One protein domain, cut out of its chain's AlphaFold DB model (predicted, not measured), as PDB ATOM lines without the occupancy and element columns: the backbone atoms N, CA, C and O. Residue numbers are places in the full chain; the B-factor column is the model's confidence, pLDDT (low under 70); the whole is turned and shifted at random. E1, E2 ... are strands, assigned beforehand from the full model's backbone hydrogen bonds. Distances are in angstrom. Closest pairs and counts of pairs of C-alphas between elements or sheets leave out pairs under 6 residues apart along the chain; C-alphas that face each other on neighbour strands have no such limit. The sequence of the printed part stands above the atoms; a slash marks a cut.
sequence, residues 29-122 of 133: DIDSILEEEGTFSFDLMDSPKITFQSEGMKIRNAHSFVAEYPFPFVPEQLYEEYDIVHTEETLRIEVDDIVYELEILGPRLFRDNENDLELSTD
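Overview. This is residues 29 to 122 of the 133 residues of an uncharacterized protein of Alkalibacterium olivapovliticus (UniProt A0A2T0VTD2). The largest part is a strongly twisted wall of six antiparallel strands, E3 to E8, and on one side of it lie a small hairpin, E1 and E2, and the long unnamed stretch of residues 63 to 82. That stretch loops from one edge of the wall, at E3, to the other, at E4, and residues 78 to 79 pair with E2 on the way. The printed part has 94 residues with eight named strands, E1 to E8 in chain order, and no named helix; the sheet's order is E3 E8 E7 E6 E5 E4. The class is all strand, though the strands hold 42 of the 94 residues, under half. The whole is compact, with a radius of gyration of the C-alphas of 13.1 A and spans of 40 by 27 by 25 A.

Along the chain. In the large sheet, E6, residues 98 to 106, is the longest strand at 24.0 A, from C-alpha 98 at (41.639, -19.779, 17.740). E5 is residues 90 to 95, 16.5 A, and E4 is residues 83 to 86. E7 is residues 109 to 112. E8, residues 117 to 121, measures 13.2 A and ends at C-alpha 121, (22.673, -13.419, 12.517). E3 is residues 57 to 62, 13.8 A. In the small sheet, E1 is residues 40 to 43, beginning at C-alpha 40, (29.112, -15.344, 9.546), and E2 is residues 49 to 52.

Arrangement. E4 to E8 form a meander, each strand the antiparallel neighbour of the one before. The pairing of E6 is staggered: residues 98 to 103 pair with E5 and residues 103 to 106 with E7. N 93 and O 100 of the hairpin E5 and E6 are 2.8 A apart, within hydrogen-bond range, as are N 111 and O 103 of the hairpin E6 and E7, 2.8 A. E4 is an edge strand beside E5, with N 85 and O 92 at 2.9 A. E7 and E8 form a hairpin, with N 119 and O 110 at 2.8 A. E3, the other edge strand, is antiparallel to E8 at 152 degrees, with N 60 and O 118 at 2.8 A. In the hairpin E1 and E2, N 41 and O 51 are 3.0 A apart. The closest C-alphas of E1 and E3, those of Phe 40 and Met 57, are 6.2 A apart. E2 is apart from E3.

Size, cuts and confidence. The two C-alphas farthest apart, those of Asp 46 and Phe 65, are 41.6 A apart. The printed part has no cut. The link from E3 to E4 is long, with 20 residues. The mean pLDDT of the printed part is 72.0; it is under 70 at residues 29 to 57, 61, 63 to 68 and 122.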
ATOM      1  N   ASP A  29      20.528  -1.190  25.037       57.44
ATOM      2  CA  ASP A  29      20.148  -1.410  23.639       57.44
ATOM      3  C   ASP A  29      21.201  -0.759  22.720       57.44
ATOM      4  O   ASP A  29      21.252   0.467  22.548       57.44
ATOM      5  N   ILE A  30      22.122  -1.593  22.231       52.12
ATOM      6  CA  ILE A  30      23.361  -1.195  21.543       52.12
ATOM      7  C   ILE A  30      23.158  -1.053  20.031       52.12
ATOM      8  O   ILE A  30      24.041  -0.494  19.378       52.12
ATOM      9  N   ASP A  31      21.971  -1.383  19.496       49.97
ATOM     10  CA  ASP A  31      21.595  -1.171  18.082       49.97
ATOM     11  C   ASP A  31      21.857   0.294  17.615       49.97
ATOM     12  O   ASP A  31      21.880   0.573  16.420       49.97
ATOM     13  N   SER A  32      22.066   1.252  18.535       40.78
ATOM     14  CA  SER A  32      22.404   2.659  18.245       40.78
ATOM     15  C   SER A  32      23.872   3.085  18.450       40.78
ATOM     16  O   SER A  32      24.208   4.217  18.096       40.78
ATOM     17  N   ILE A  33      24.736   2.250  19.043       44.03
ATOM     18  CA  ILE A  33      26.100   2.634  19.476       44.03
ATOM     19  C   ILE A  33      27.196   1.893  18.701       44.03
ATOM     20  O   ILE A  33      28.249   2.480  18.457       44.03
ATOM     21  N   LEU A  34      26.957   0.648  18.283       48.09
ATOM     22  CA  LEU A  34      27.917  -0.156  17.526       48.09
ATOM     23  C   LEU A  34      27.250  -0.673  16.249       48.09
ATOM     24  O   LEU A  34      26.696  -1.767  16.221       48.09
ATOM     25  N   GLU A  35      27.317   0.116  15.176       46.81
ATOM     26  CA  GLU A  35      27.163  -0.403  13.811       46.81
ATOM     27  C   GLU A  35      28.461  -1.136  13.433       46.81
ATOM     28  O   GLU A  35      29.233  -0.675  12.595       46.81
ATOM     29  N   GLU A  36      28.757  -2.249  14.106       50.62
ATOM     30  CA  GLU A  36      29.709  -3.218  13.570       50.62
ATOM     31  C   GLU A  36      28.915  -4.307  12.871       50.62
ATOM     32  O   GLU A  36      28.238  -5.143  13.472       50.62
ATOM     33  N   GLU A  37      28.939  -4.206  11.553       44.50
ATOM     34  CA  GLU A  37      28.302  -5.138  10.655       44.50
ATOM     35  C   GLU A  37      29.289  -6.320  10.447       44.50
ATOM     36  O   GLU A  37      30.463  -6.096  10.148       44.50
ATOM     37  N   GLY A  38      28.867  -7.583  10.649       42.72
ATOM     38  CA  GLY A  38      29.784  -8.746  10.653       42.72
ATOM     39  C   GLY A  38      29.205 -10.114  10.248       42.72
ATOM     40  O   GLY A  38      28.892 -10.877  11.129       42.72
ATOM     41  N   THR A  39      29.039 -10.520   8.978       47.97
ATOM     42  CA  THR A  39      28.379 -11.801   8.590       47.97
ATOM     43  C   THR A  39      29.218 -13.023   8.855       47.97
ATOM     44  O   THR A  39      30.256 -13.206   8.238       47.97
ATOM     45  N   PHE A  40      28.673 -13.963   9.615       48.25
ATOM     46  CA  PHE A  40      29.112 -15.344   9.546       48.25
ATOM     47  C   PHE A  40      28.470 -16.031   8.325       48.25
ATOM     48  O   PHE A  40      27.243 -16.084   8.228       48.25
ATOM     49  N   SER A  41      29.266 -16.572   7.396       53.75
ATOM     50  CA  SER A  41      28.747 -17.347   6.258       53.75
ATOM     51  C   SER A  41      29.557 -18.616   5.995       53.75
ATOM     52  O   SER A  41      30.791 -18.603   6.005       53.75
ATOM     53  N   PHE A  42      28.836 -19.704   5.721       50.59
ATOM     54  CA  PHE A  42      29.391 -20.944   5.194       50.59
ATOM     55  C   PHE A  42      29.298 -20.936   3.677       50.59
ATOM     56  O   PHE A  42      28.198 -20.841   3.132       50.59
ATOM     57  N   ASP A  43      30.431 -21.085   2.996       51.38
ATOM     58  CA  ASP A  43      30.419 -21.445   1.584       51.38
ATOM     59  C   ASP A  43      30.572 -22.963   1.461       51.38
ATOM     60  O   ASP A  43      31.649 -23.515   1.690       51.38
ATOM     61  N   LEU A  44      29.468 -23.641   1.145       49.31
ATOM     62  CA  LEU A  44      29.370 -25.098   1.040       49.31
ATOM     63  C   LEU A  44      29.676 -25.611  -0.385       49.31
ATOM     64  O   LEU A  44      29.079 -26.595  -0.825       49.31
ATOM     65  N   MET A  45      30.577 -24.961  -1.139       54.00
ATOM     66  CA  MET A  45      31.087 -25.530  -2.401       54.00
ATOM     67  C   MET A  45      31.836 -26.862  -2.156       54.00
ATOM     68  O   MET A  45      31.955 -27.336  -1.028       54.00
ATOM     69  N   ASP A  46      32.423 -27.451  -3.208       48.91
ATOM     70  CA  ASP A  46      33.216 -28.699  -3.163       48.91
ATOM     71  C   ASP A  46      34.358 -28.712  -2.111       48.91
ATOM     72  O   ASP A  46      34.988 -29.742  -1.871       48.91
ATOM     73  N   SER A  47      34.669 -27.573  -1.489       51.25
ATOM     74  CA  SER A  47      35.535 -27.453  -0.315       51.25
ATOM     75  C   SER A  47      34.891 -26.450   0.645       51.25
ATOM     76  O   SER A  47      34.875 -25.262   0.310       51.25
ATOM     77  N   PRO A  48      34.325 -26.899   1.781       59.09
ATOM     78  CA  PRO A  48      33.560 -26.030   2.657       59.09
ATOM     79  C   PRO A  48      34.503 -25.013   3.297       59.09
ATOM     80  O   PRO A  48      35.535 -25.381   3.851       59.09
ATOM     81  N   LYS A  49      34.165 -23.729   3.221       63.22
ATOM     82  CA  LYS A  49      35.003 -22.626   3.710       63.22
ATOM     83  C   LYS A  49      34.195 -21.709   4.610       63.22
ATOM     84  O   LYS A  49      33.026 -21.445   4.330       63.22
ATOM     85  N   ILE A  50      34.826 -21.190   5.660       65.75
ATOM     86  CA  ILE A  50      34.223 -20.134   6.479       65.75
ATOM     87  C   ILE A  50      34.725 -18.787   5.975       65.75
ATOM     88  O   ILE A  50      35.932 -18.587   5.819       65.75
ATOM     89  N   THR A  51      33.789 -17.866   5.741       63.06
ATOM     90  CA  THR A  51      34.090 -16.446   5.534       63.06
ATOM     91  C   THR A  51      33.319 -15.613   6.545       63.06
ATOM     92  O   THR A  51      32.092 -15.723   6.643       63.06
ATOM     93  N   PHE A  52      34.038 -14.741   7.245       68.06
ATOM     94  CA  PHE A  52      33.458 -13.743   8.137       68.06
ATOM     95  C   PHE A  52      33.377 -12.414   7.391       68.06
ATOM     96  O   PHE A  52      34.364 -11.700   7.298       68.06
ATOM     97  N   GLN A  53      32.248 -12.103   6.766       57.91
ATOM     98  CA  GLN A  53      32.048 -10.803   6.121       57.91
ATOM     99  C   GLN A  53      31.644  -9.757   7.152       57.91
ATOM    100  O   GLN A  53      31.563 -10.033   8.342       57.91
ATOM    101  N   SER A  54      31.337  -8.560   6.685       45.34
ATOM    102  CA  SER A  54      30.945  -7.438   7.509       45.34
ATOM    103  C   SER A  54      29.429  -7.168   7.517       45.34
ATOM    104  O   SER A  54      29.099  -6.014   7.594       45.34
ATOM    105  N   GLU A  55      28.467  -8.099   7.366       52.62
ATOM    106  CA  GLU A  55      27.018  -7.724   7.291       52.62
ATOM    107  C   GLU A  55      25.986  -8.533   8.135       52.62
ATOM    108  O   GLU A  55      24.797  -8.234   8.108       52.62
ATOM    109  N   GLY A  56      26.349  -9.545   8.920       55.84
ATOM    110  CA  GLY A  56      25.413 -10.652   9.222       55.84
ATOM    111  C   GLY A  56      25.606 -11.370  10.553       55.84
ATOM    112  O   GLY A  56      25.113 -12.478  10.724       55.84
ATOM    113  N   MET A  57      26.299 -10.722  11.472       68.62
ATOM    114  CA  MET A  57      26.307 -10.914  12.911       68.62
ATOM    115  C   MET A  57      26.284  -9.485  13.438       68.62
ATOM    116  O   MET A  57      27.107  -8.654  13.056       68.62
ATOM    117  N   LYS A  58      25.241  -9.180  14.194       72.31
ATOM    118  CA  LYS A  58      24.917  -7.846  14.688       72.31
ATOM    119  C   LYS A  58      24.892  -7.912  16.198       72.31
ATOM    120  O   LYS A  58      24.288  -8.834  16.748       72.31
ATOM    121  N   ILE A  59      25.519  -6.945  16.854       74.62
ATOM    122  CA  ILE A  59      25.431  -6.799  18.304       74.62
ATOM    123  C   ILE A  59      24.037  -6.259  18.624       74.62
ATOM    124  O   ILE A  59      23.686  -5.162  18.207       74.62
ATOM    125  N   ARG A  60      23.232  -7.044  19.338       71.12
ATOM    126  CA  ARG A  60      21.858  -6.695  19.732       71.12
ATOM    127  C   ARG A  60      21.817  -6.017  21.087       71.12
ATOM    128  O   ARG A  60      21.026  -5.112  21.323       71.12
ATOM    129  N   ASN A  61      22.638  -6.509  22.000       67.69
ATOM    130  CA  ASN A  61      22.660  -6.057  23.375       67.69
ATOM    131  C   ASN A  61      24.072  -6.217  23.921       67.69
ATOM    132  O   ASN A  61      24.775  -7.164  23.569       67.69
ATOM    133  N   ALA A  62      24.461  -5.306  24.798       71.88
ATOM    134  CA  ALA A  62      25.660  -5.448  25.594       71.88
ATOM    135  C   ALA A  62      25.281  -5.223  27.047       71.88
ATOM    136  O   ALA A  62      24.708  -4.193  27.422       71.88
ATOM    137  N   HIS A  63      25.625  -6.200  27.870       68.88
ATOM    138  CA  HIS A  63      25.407  -6.126  29.309       68.88
ATOM    139  C   HIS A  63      26.524  -5.312  29.994       68.88
ATOM    140  O   HIS A  63      26.391  -4.896  31.145       68.88
ATOM    141  N   SER A  64      27.580  -4.959  29.244       66.25
ATOM    142  CA  SER A  64      28.614  -3.995  29.627       66.25
ATOM    143  C   SER A  64      29.012  -3.075  28.458       66.25
ATOM    144  O   SER A  64      28.833  -3.411  27.291       66.25
ATOM    145  N   PHE A  65      29.525  -1.871  28.747       60.69
ATOM    146  CA  PHE A  65      29.980  -0.950  27.696       60.69
ATOM    147  C   PHE A  65      31.284  -1.460  27.070       60.69
ATOM    148  O   PHE A  65      32.348  -1.362  27.686       60.69
ATOM    149  N   VAL A  66      31.199  -1.957  25.839       61.72
ATOM    150  CA  VAL A  66      32.342  -2.395  25.031       61.72
ATOM    151  C   VAL A  66      32.624  -1.313  23.985       61.72
ATOM    152  O   VAL A  66      31.742  -0.948  23.216       61.72
ATOM    153  N   ALA A  67      33.828  -0.733  24.000       63.78
ATOM    154  CA  ALA A  67      34.189   0.349  23.075       63.78
ATOM    155  C   ALA A  67      34.478  -0.161  21.652       63.78
ATOM    156  O   ALA A  67      34.176   0.536  20.690       63.78
ATOM    157  N   GLU A  68      35.056  -1.358  21.545       68.00
ATOM    158  CA  GLU A  68      35.347  -2.082  20.304       68.00
ATOM    159  C   GLU A  68      35.171  -3.569  20.608       68.00
ATOM    160  O   GLU A  68      35.681  -4.042  21.631       68.00
ATOM    161  N   TYR A  69      34.433  -4.296  19.770       73.06
ATOM    162  CA  TYR A  69      34.226  -5.724  19.957       73.06
ATOM    163  C   TYR A  69      35.436  -6.493  19.398       73.06
ATOM    164  O   TYR A  69      35.692  -6.427  18.196       73.06
ATOM    165  N   PRO A  70      36.220  -7.215  20.224       74.88
ATOM    166  CA  PRO A  70      37.404  -7.925  19.751       74.88
ATOM    167  C   PRO A  70      37.009  -9.246  19.078       74.88
ATOM    168  O   PRO A  70      37.302 -10.327  19.588       74.88
ATOM    169  N   PHE A  71      36.332  -9.161  17.932       80.31
ATOM    170  CA  PHE A  71      35.942 -10.338  17.167       80.31
ATOM    171  C   PHE A  71      37.189 -11.171  16.808       80.31
ATOM    172  O   PHE A  71      38.158 -10.617  16.278       80.31
ATOM    173  N   PRO A  72      37.220 -12.486  17.105       80.44
ATOM    174  CA  PRO A  72      38.458 -13.265  17.037       80.44
ATOM    175  C   PRO A  72      38.914 -13.593  15.611       80.44
ATOM    176  O   PRO A  72      40.045 -14.043  15.426       80.44
ATOM    177  N   PHE A  73      38.069 -13.367  14.602       81.94
ATOM    178  CA  PHE A  73      38.390 -13.639  13.203       81.94
ATOM    179  C   PHE A  73      38.604 -12.361  12.405       81.94
ATOM    180  O   PHE A  73      38.007 -11.319  12.671       81.94
ATOM    181  N   VAL A  74      39.449 -12.461  11.383       81.00
ATOM    182  CA  VAL A  74      39.735 -11.339  10.493       81.00
ATOM    183  C   VAL A  74      38.577 -11.184   9.501       81.00
ATOM    184  O   VAL A  74      38.249 -12.150   8.804       81.00
ATOM    185  N   PRO A  75      37.974  -9.987   9.388       74.94
ATOM    186  CA  PRO A  75      36.947  -9.728   8.389       74.94
ATOM    187  C   PRO A  75      37.442 -10.025   6.968       74.94
ATOM    188  O   PRO A  75      38.583  -9.730   6.617       74.94
ATOM    189  N   GLU A  76      36.570 -10.614   6.156       72.06
ATOM    190  CA  GLU A  76      36.783 -11.045   4.769       72.06
ATOM    191  C   GLU A  76      37.864 -12.125   4.577       72.06
ATOM    192  O   GLU A  76      38.139 -12.531   3.443       72.06
ATOM    193  N   GLN A  77      38.459 -12.641   5.658       80.88
ATOM    194  CA  GLN A  77      39.397 -13.752   5.573       80.88
ATOM    195  C   GLN A  77      38.658 -15.072   5.334       80.88
ATOM    196  O   GLN A  77      37.635 -15.375   5.950       80.88
ATOM    197  N   LEU A  78      39.229 -15.865   4.427       77.56
ATOM    198  CA  LEU A  78      38.779 -17.207   4.095       77.56
ATOM    199  C   LEU A  78      39.580 -18.227   4.902       77.56
ATOM    200  O   LEU A  78      40.810 -18.256   4.805       77.56
ATOM    201  N   TYR A  79      38.887 -19.076   5.651       80.25
ATOM    202  CA  TYR A  79      39.499 -20.146   6.430       80.25
ATOM    203  C   TYR A  79      39.177 -21.502   5.791       80.25
ATOM    204  O   TYR A  79      38.009 -21.845   5.593       80.25
ATOM    205  N   GLU A  80      40.226 -22.237   5.407       78.06
ATOM    206  CA  GLU A  80      40.119 -23.532   4.711       78.06
ATOM    207  C   GLU A  80      40.217 -24.734   5.662       78.06
ATOM    208  O   GLU A  80      39.671 -25.790   5.358       78.06
ATOM    209  N   GLU A  81      40.884 -24.568   6.807       83.00
ATOM    210  CA  GLU A  81      41.012 -25.580   7.858       83.00
ATOM    211  C   GLU A  81      40.320 -25.061   9.121       83.00
ATOM    212  O   GLU A  81      40.737 -24.059   9.702       83.00
ATOM    213  N   TYR A  82      39.224 -25.709   9.506       82.56
ATOM    214  CA  TYR A  82      38.448 -25.365  10.690       82.56
ATOM    215  C   TYR A  82      37.621 -26.563  11.153       82.56
ATOM    216  O   TYR A  82      37.252 -27.419  10.347       82.56
ATOM    217  N   ASP A  83      37.270 -26.570  12.434       83.00
ATOM    218  CA  ASP A  83      36.316 -27.504  13.017       83.00
ATOM    219  C   ASP A  83      35.132 -26.739  13.604       83.00
ATOM    220  O   ASP A  83      35.286 -25.692  14.233       83.00
ATOM    221  N   ILE A  84      33.929 -27.278  13.406       80.19
ATOM    222  CA  ILE A  84      32.721 -26.768  14.052       80.19
ATOM    223  C   ILE A  84      32.075 -27.872  14.851       80.19
ATOM    224  O   ILE A  84      31.728 -28.933  14.330       80.19
ATOM    225  N   VAL A  85      31.869 -27.575  16.125       83.75
ATOM    226  CA  VAL A  85      31.159 -28.437  17.054       83.75
ATOM    227  C   VAL A  85      29.933 -27.682  17.532       83.75
ATOM    228  O   VAL A  85      30.049 -26.608  18.116       83.75
ATOM    229  N   HIS A  86      28.753 -28.247  17.288       78.25
ATOM    230  CA  HIS A  86      27.501 -27.704  17.800       78.25
ATOM    231  C   HIS A  86      26.876 -28.665  18.815       78.25
ATOM    232  O   HIS A  86      27.002 -29.889  18.708       78.25
ATOM    233  N   THR A  87      26.185 -28.093  19.794       84.56
ATOM    234  CA  THR A  87      25.301 -28.790  20.731       84.56
ATOM    235  C   THR A  87      23.955 -28.063  20.794       84.56
ATOM    236  O   THR A  87      23.744 -27.082  20.084       84.56
ATOM    237  N   GLU A  88      23.031 -28.522  21.642       83.00
ATOM    238  CA  GLU A  88      21.769 -27.802  21.883       83.00
ATOM    239  C   GLU A  88      21.988 -26.421  22.530       83.00
ATOM    240  O   GLU A  88      21.138 -25.546  22.394       83.00
ATOM    241  N   GLU A  89      23.114 -26.223  23.220       87.62
ATOM    242  CA  GLU A  89      23.382 -25.030  24.033       87.62
ATOM    243  C   GLU A  89      24.532 -24.179  23.485       87.62
ATOM    244  O   GLU A  89      24.643 -23.009  23.841       87.62
ATOM    245  N   THR A  90      25.402 -24.735  22.638       89.31
ATOM    246  CA  THR A  90      26.649 -24.071  22.235       89.31
ATOM    247  C   THR A  90      27.012 -24.283  20.770       89.31
ATOM    248  O   THR A  90      26.805 -25.355  20.200       89.31
ATOM    249  N   LEU A  91      27.618 -23.255  20.178       85.06
ATOM    250  CA  LEU A  91      28.308 -23.286  18.896       85.06
ATOM    251  C   LEU A  91      29.789 -22.997  19.150       85.06
ATOM    252  O   LEU A  91      30.132 -21.934  19.659       85.06
ATOM    253  N   ARG A  92      30.667 -23.927  18.778       88.56
ATOM    254  CA  ARG A  92      32.118 -23.788  18.905       88.56
ATOM    255  C   ARG A  92      32.767 -23.868  17.530       88.56
ATOM    256  O   ARG A  92      32.544 -24.831  16.801       88.56
ATOM    257  N   ILE A  93      33.558 -22.855  17.196       86.75
ATOM    258  CA  ILE A  93      34.317 -22.737  15.950       86.75
ATOM    259  C   ILE A  93      35.803 -22.748  16.312       86.75
ATOM    260  O   ILE A  93      36.258 -21.921  17.102       86.75
ATOM    261  N   GLU A  94      36.556 -23.684  15.746       89.12
ATOM    262  CA  GLU A  94      37.998 -23.823  15.937       89.12
ATOM    263  C   GLU A  94      38.712 -23.582  14.611       89.12
ATOM    264  O   GLU A  94      38.379 -24.201  13.603       89.12
ATOM    265  N   VAL A  95      39.685 -22.677  14.604       86.88
ATOM    266  CA  VAL A  95      40.475 -22.321  13.423       86.88
ATOM    267  C   VAL A  95      41.915 -22.124  13.866       86.88
ATOM    268  O   VAL A  95      42.189 -21.215  14.646       86.88
ATOM    269  N   ASP A  96      42.842 -22.940  13.366       88.19
ATOM    270  CA  ASP A  96      44.232 -22.955  13.837       88.19
ATOM    271  C   ASP A  96      44.309 -23.044  15.384       88.19
ATOM    272  O   ASP A  96      43.897 -24.041  15.975       88.19
ATOM    273  N   ASP A  97      44.809 -21.992  16.044       88.62
ATOM    274  CA  ASP A  97      44.908 -21.863  17.506       88.62
ATOM    275  C   ASP A  97      43.745 -21.051  18.129       88.62
ATOM    276  O   ASP A  97      43.734 -20.791  19.336       88.62
ATOM    277  N   ILE A  98      42.779 -20.603  17.321       88.88
ATOM    278  CA  ILE A  98      41.639 -19.779  17.740       88.88
ATOM    279  C   ILE A  98      40.461 -20.692  18.071       88.88
ATOM    280  O   ILE A  98      40.038 -21.504  17.250       88.88
ATOM    281  N   VAL A  99      39.891 -20.516  19.262       90.62
ATOM    282  CA  VAL A  99      38.647 -21.165  19.683       90.62
ATOM    283  C   VAL A  99      37.637 -20.076  19.989       90.62
ATOM    284  O   VAL A  99      37.879 -19.244  20.859       90.62
ATOM    285  N   TYR A 100      36.510 -20.094  19.288       88.06
ATOM    286  CA  TYR A 100      35.413 -19.164  19.502       88.06
ATOM    287  C   TYR A 100      34.154 -19.929  19.890       88.06
ATOM    288  O   TYR A 100      33.696 -20.797  19.145       88.06
ATOM    289  N   GLU A 101      33.622 -19.637  21.074       91.00
ATOM    290  CA  GLU A 101      32.480 -20.336  21.655       91.00
ATOM    291  C   GLU A 101      31.337 -19.359  21.920       91.00
ATOM    292  O   GLU A 101      31.514 -18.307  22.530       91.00
ATOM    293  N   LEU A 102      30.154 -19.736  21.453       89.31
ATOM    294  CA  LEU A 102      28.926 -18.973  21.572       89.31
ATOM    295  C   LEU A 102      27.856 -19.825  22.242       89.31
ATOM    296  O   LEU A 102      27.630 -20.967  21.845       89.31
ATOM    297  N   GLU A 103      27.155 -19.259  23.218       92.19
ATOM    298  CA  GLU A 103      25.938 -19.858  23.766       92.19
ATOM    299  C   GLU A 103      24.764 -19.599  22.815       92.19
ATOM    300  O   GLU A 103      24.594 -18.490  22.311       92.19
ATOM    301  N   ILE A 104      23.943 -20.616  22.563       87.69
ATOM    302  CA  ILE A 104      22.777 -20.543  21.684       87.69
ATOM    303  C   ILE A 104      21.565 -20.120  22.516       87.69
ATOM    304  O   ILE A 104      20.996 -20.903  23.271       87.69
ATOM    305  N   LEU A 105      21.128 -18.873  22.338       86.75
ATOM    306  CA  LEU A 105      19.911 -18.344  22.964       86.75
ATOM    307  C   LEU A 105      18.661 -18.586  22.102       86.75
ATOM    308  O   LEU A 105      17.529 -18.525  22.585       86.75
ATOM    309  N   GLY A 106      18.851 -18.836  20.807       82.81
ATOM    310  CA  GLY A 106      17.788 -19.147  19.864       82.81
ATOM    311  C   GLY A 106      18.315 -19.381  18.447       82.81
ATOM    312  O   GLY A 106      19.516 -19.301  18.212       82.81
ATOM    313  N   PRO A 107      17.426 -19.603  17.464       76.44
ATOM    314  CA  PRO A 107      17.813 -20.020  16.108       76.44
ATOM    315  C   PRO A 107      18.772 -19.080  15.359       76.44
ATOM    316  O   PRO A 107      19.371 -19.468  14.360       76.44
ATOM    317  N   ARG A 108      18.854 -17.820  15.793       76.81
ATOM    318  CA  ARG A 108      19.688 -16.759  15.212       76.81
ATOM    319  C   ARG A 108      20.245 -15.828  16.284       76.81
ATOM    320  O   ARG A 108      20.575 -14.689  15.975       76.81
ATOM    321  N   LEU A 109      20.217 -16.253  17.543       84.00
ATOM    322  CA  LEU A 109      20.578 -15.424  18.684       84.00
ATOM    323  C   LEU A 109      21.594 -16.182  19.521       84.00
ATOM    324  O   LEU A 109      21.341 -17.312  19.936       84.00
ATOM    325  N   PHE A 110      22.719 -15.534  19.761       86.12
ATOM    326  CA  PHE A 110      23.876 -16.105  20.416       86.12
ATOM    327  C   PHE A 110      24.351 -15.175  21.529       86.12
ATOM    328  O   PHE A 110      24.148 -13.963  21.445       86.12
ATOM    329  N   ARG A 111      25.002 -15.724  22.552       88.69
ATOM    330  CA  ARG A 111      25.706 -14.950  23.575       88.69
ATOM    331  C   ARG A 111      27.194 -15.250  23.523       88.69
ATOM    332  O   ARG A 111      27.608 -16.399  23.656       88.69
ATOM    333  N   ASP A 112      27.981 -14.197  23.356       87.44
ATOM    334  CA  ASP A 112      29.411 -14.211  23.628       87.44
ATOM    335  C   ASP A 112      29.595 -13.929  25.120       87.44
ATOM    336  O   ASP A 112      29.458 -12.796  25.587       87.44
ATOM    337  N   ASN A 113      29.836 -14.994  25.881       88.31
ATOM    338  CA  ASN A 113      29.972 -14.923  27.331       88.31
ATOM    339  C   ASN A 113      31.273 -14.241  27.776       88.31
ATOM    340  O   ASN A 113      31.327 -13.714  28.887       88.31
ATOM    341  N   GLU A 114      32.316 -14.239  26.941       87.31
ATOM    342  CA  GLU A 114      33.590 -13.600  27.280       87.31
ATOM    343  C   GLU A 114      33.500 -12.079  27.154       87.31
ATOM    344  O   GLU A 114      34.052 -11.354  27.986       87.31
ATOM    345  N   ASN A 115      32.768 -11.604  26.144       81.56
ATOM    346  CA  ASN A 115      32.583 -10.180  25.870       81.56
ATOM    347  C   ASN A 115      31.259  -9.615  26.412       81.56
ATOM    348  O   ASN A 115      31.040  -8.407  26.357       81.56
ATOM    349  N   ASP A 116      30.405 -10.475  26.970       85.06
ATOM    350  CA  ASP A 116      29.099 -10.138  27.546       85.06
ATOM    351  C   ASP A 116      28.157  -9.444  26.539       85.06
ATOM    352  O   ASP A 116      27.493  -8.438  26.827       85.06
ATOM    353  N   LEU A 117      28.136 -10.000  25.322       83.50
ATOM    354  CA  LEU A 117      27.383  -9.497  24.174       83.50
ATOM    355  C   LEU A 117      26.340 -10.505  23.702       83.50
ATOM    356  O   LEU A 117      26.603 -11.703  23.605       83.50
ATOM    357  N   GLU A 118      25.174  -9.996  23.322       84.12
ATOM    358  CA  GLU A 118      24.197 -10.746  22.542       84.12
ATOM    359  C   GLU A 118      24.365 -10.412  21.064       84.12
ATOM    360  O   GLU A 118      24.355  -9.250  20.654       84.12
ATOM    361  N   LEU A 119      24.494 -11.457  20.260       81.94
ATOM    362  CA  LEU A 119      24.800 -11.406  18.842       81.94
ATOM    363  C   LEU A 119      23.648 -12.042  18.071       81.94
ATOM    364  O   LEU A 119      23.129 -13.083  18.469       81.94
ATOM    365  N   SER A 120      23.249 -11.458  16.947       79.75
ATOM    366  CA  SER A 120      22.254 -12.067  16.061       79.75
ATOM    367  C   SER A 120      22.720 -12.162  14.630       79.75
ATOM    368  O   SER A 120      23.338 -11.220  14.143       79.75
ATOM    369  N   THR A 121      22.341 -13.227  13.931       73.19
ATOM    370  CA  THR A 121      22.673 -13.419  12.517       73.19
ATOM    371  C   THR A 121      21.458 -13.256  11.604       73.19
ATOM    372  O   THR A 121      20.327 -13.584  11.970       73.19
ATOM    373  N   ASP A 122      21.676 -12.773  10.378       67.06
ATOM    374  CA  ASP A 122      20.601 -12.668   9.374       67.06
ATOM    375  C   ASP A 122      20.288 -14.031   8.717       67.06
ATOM    376  O   ASP A 122      19.167 -14.269   8.247       67.06
TER     377      ASP A 122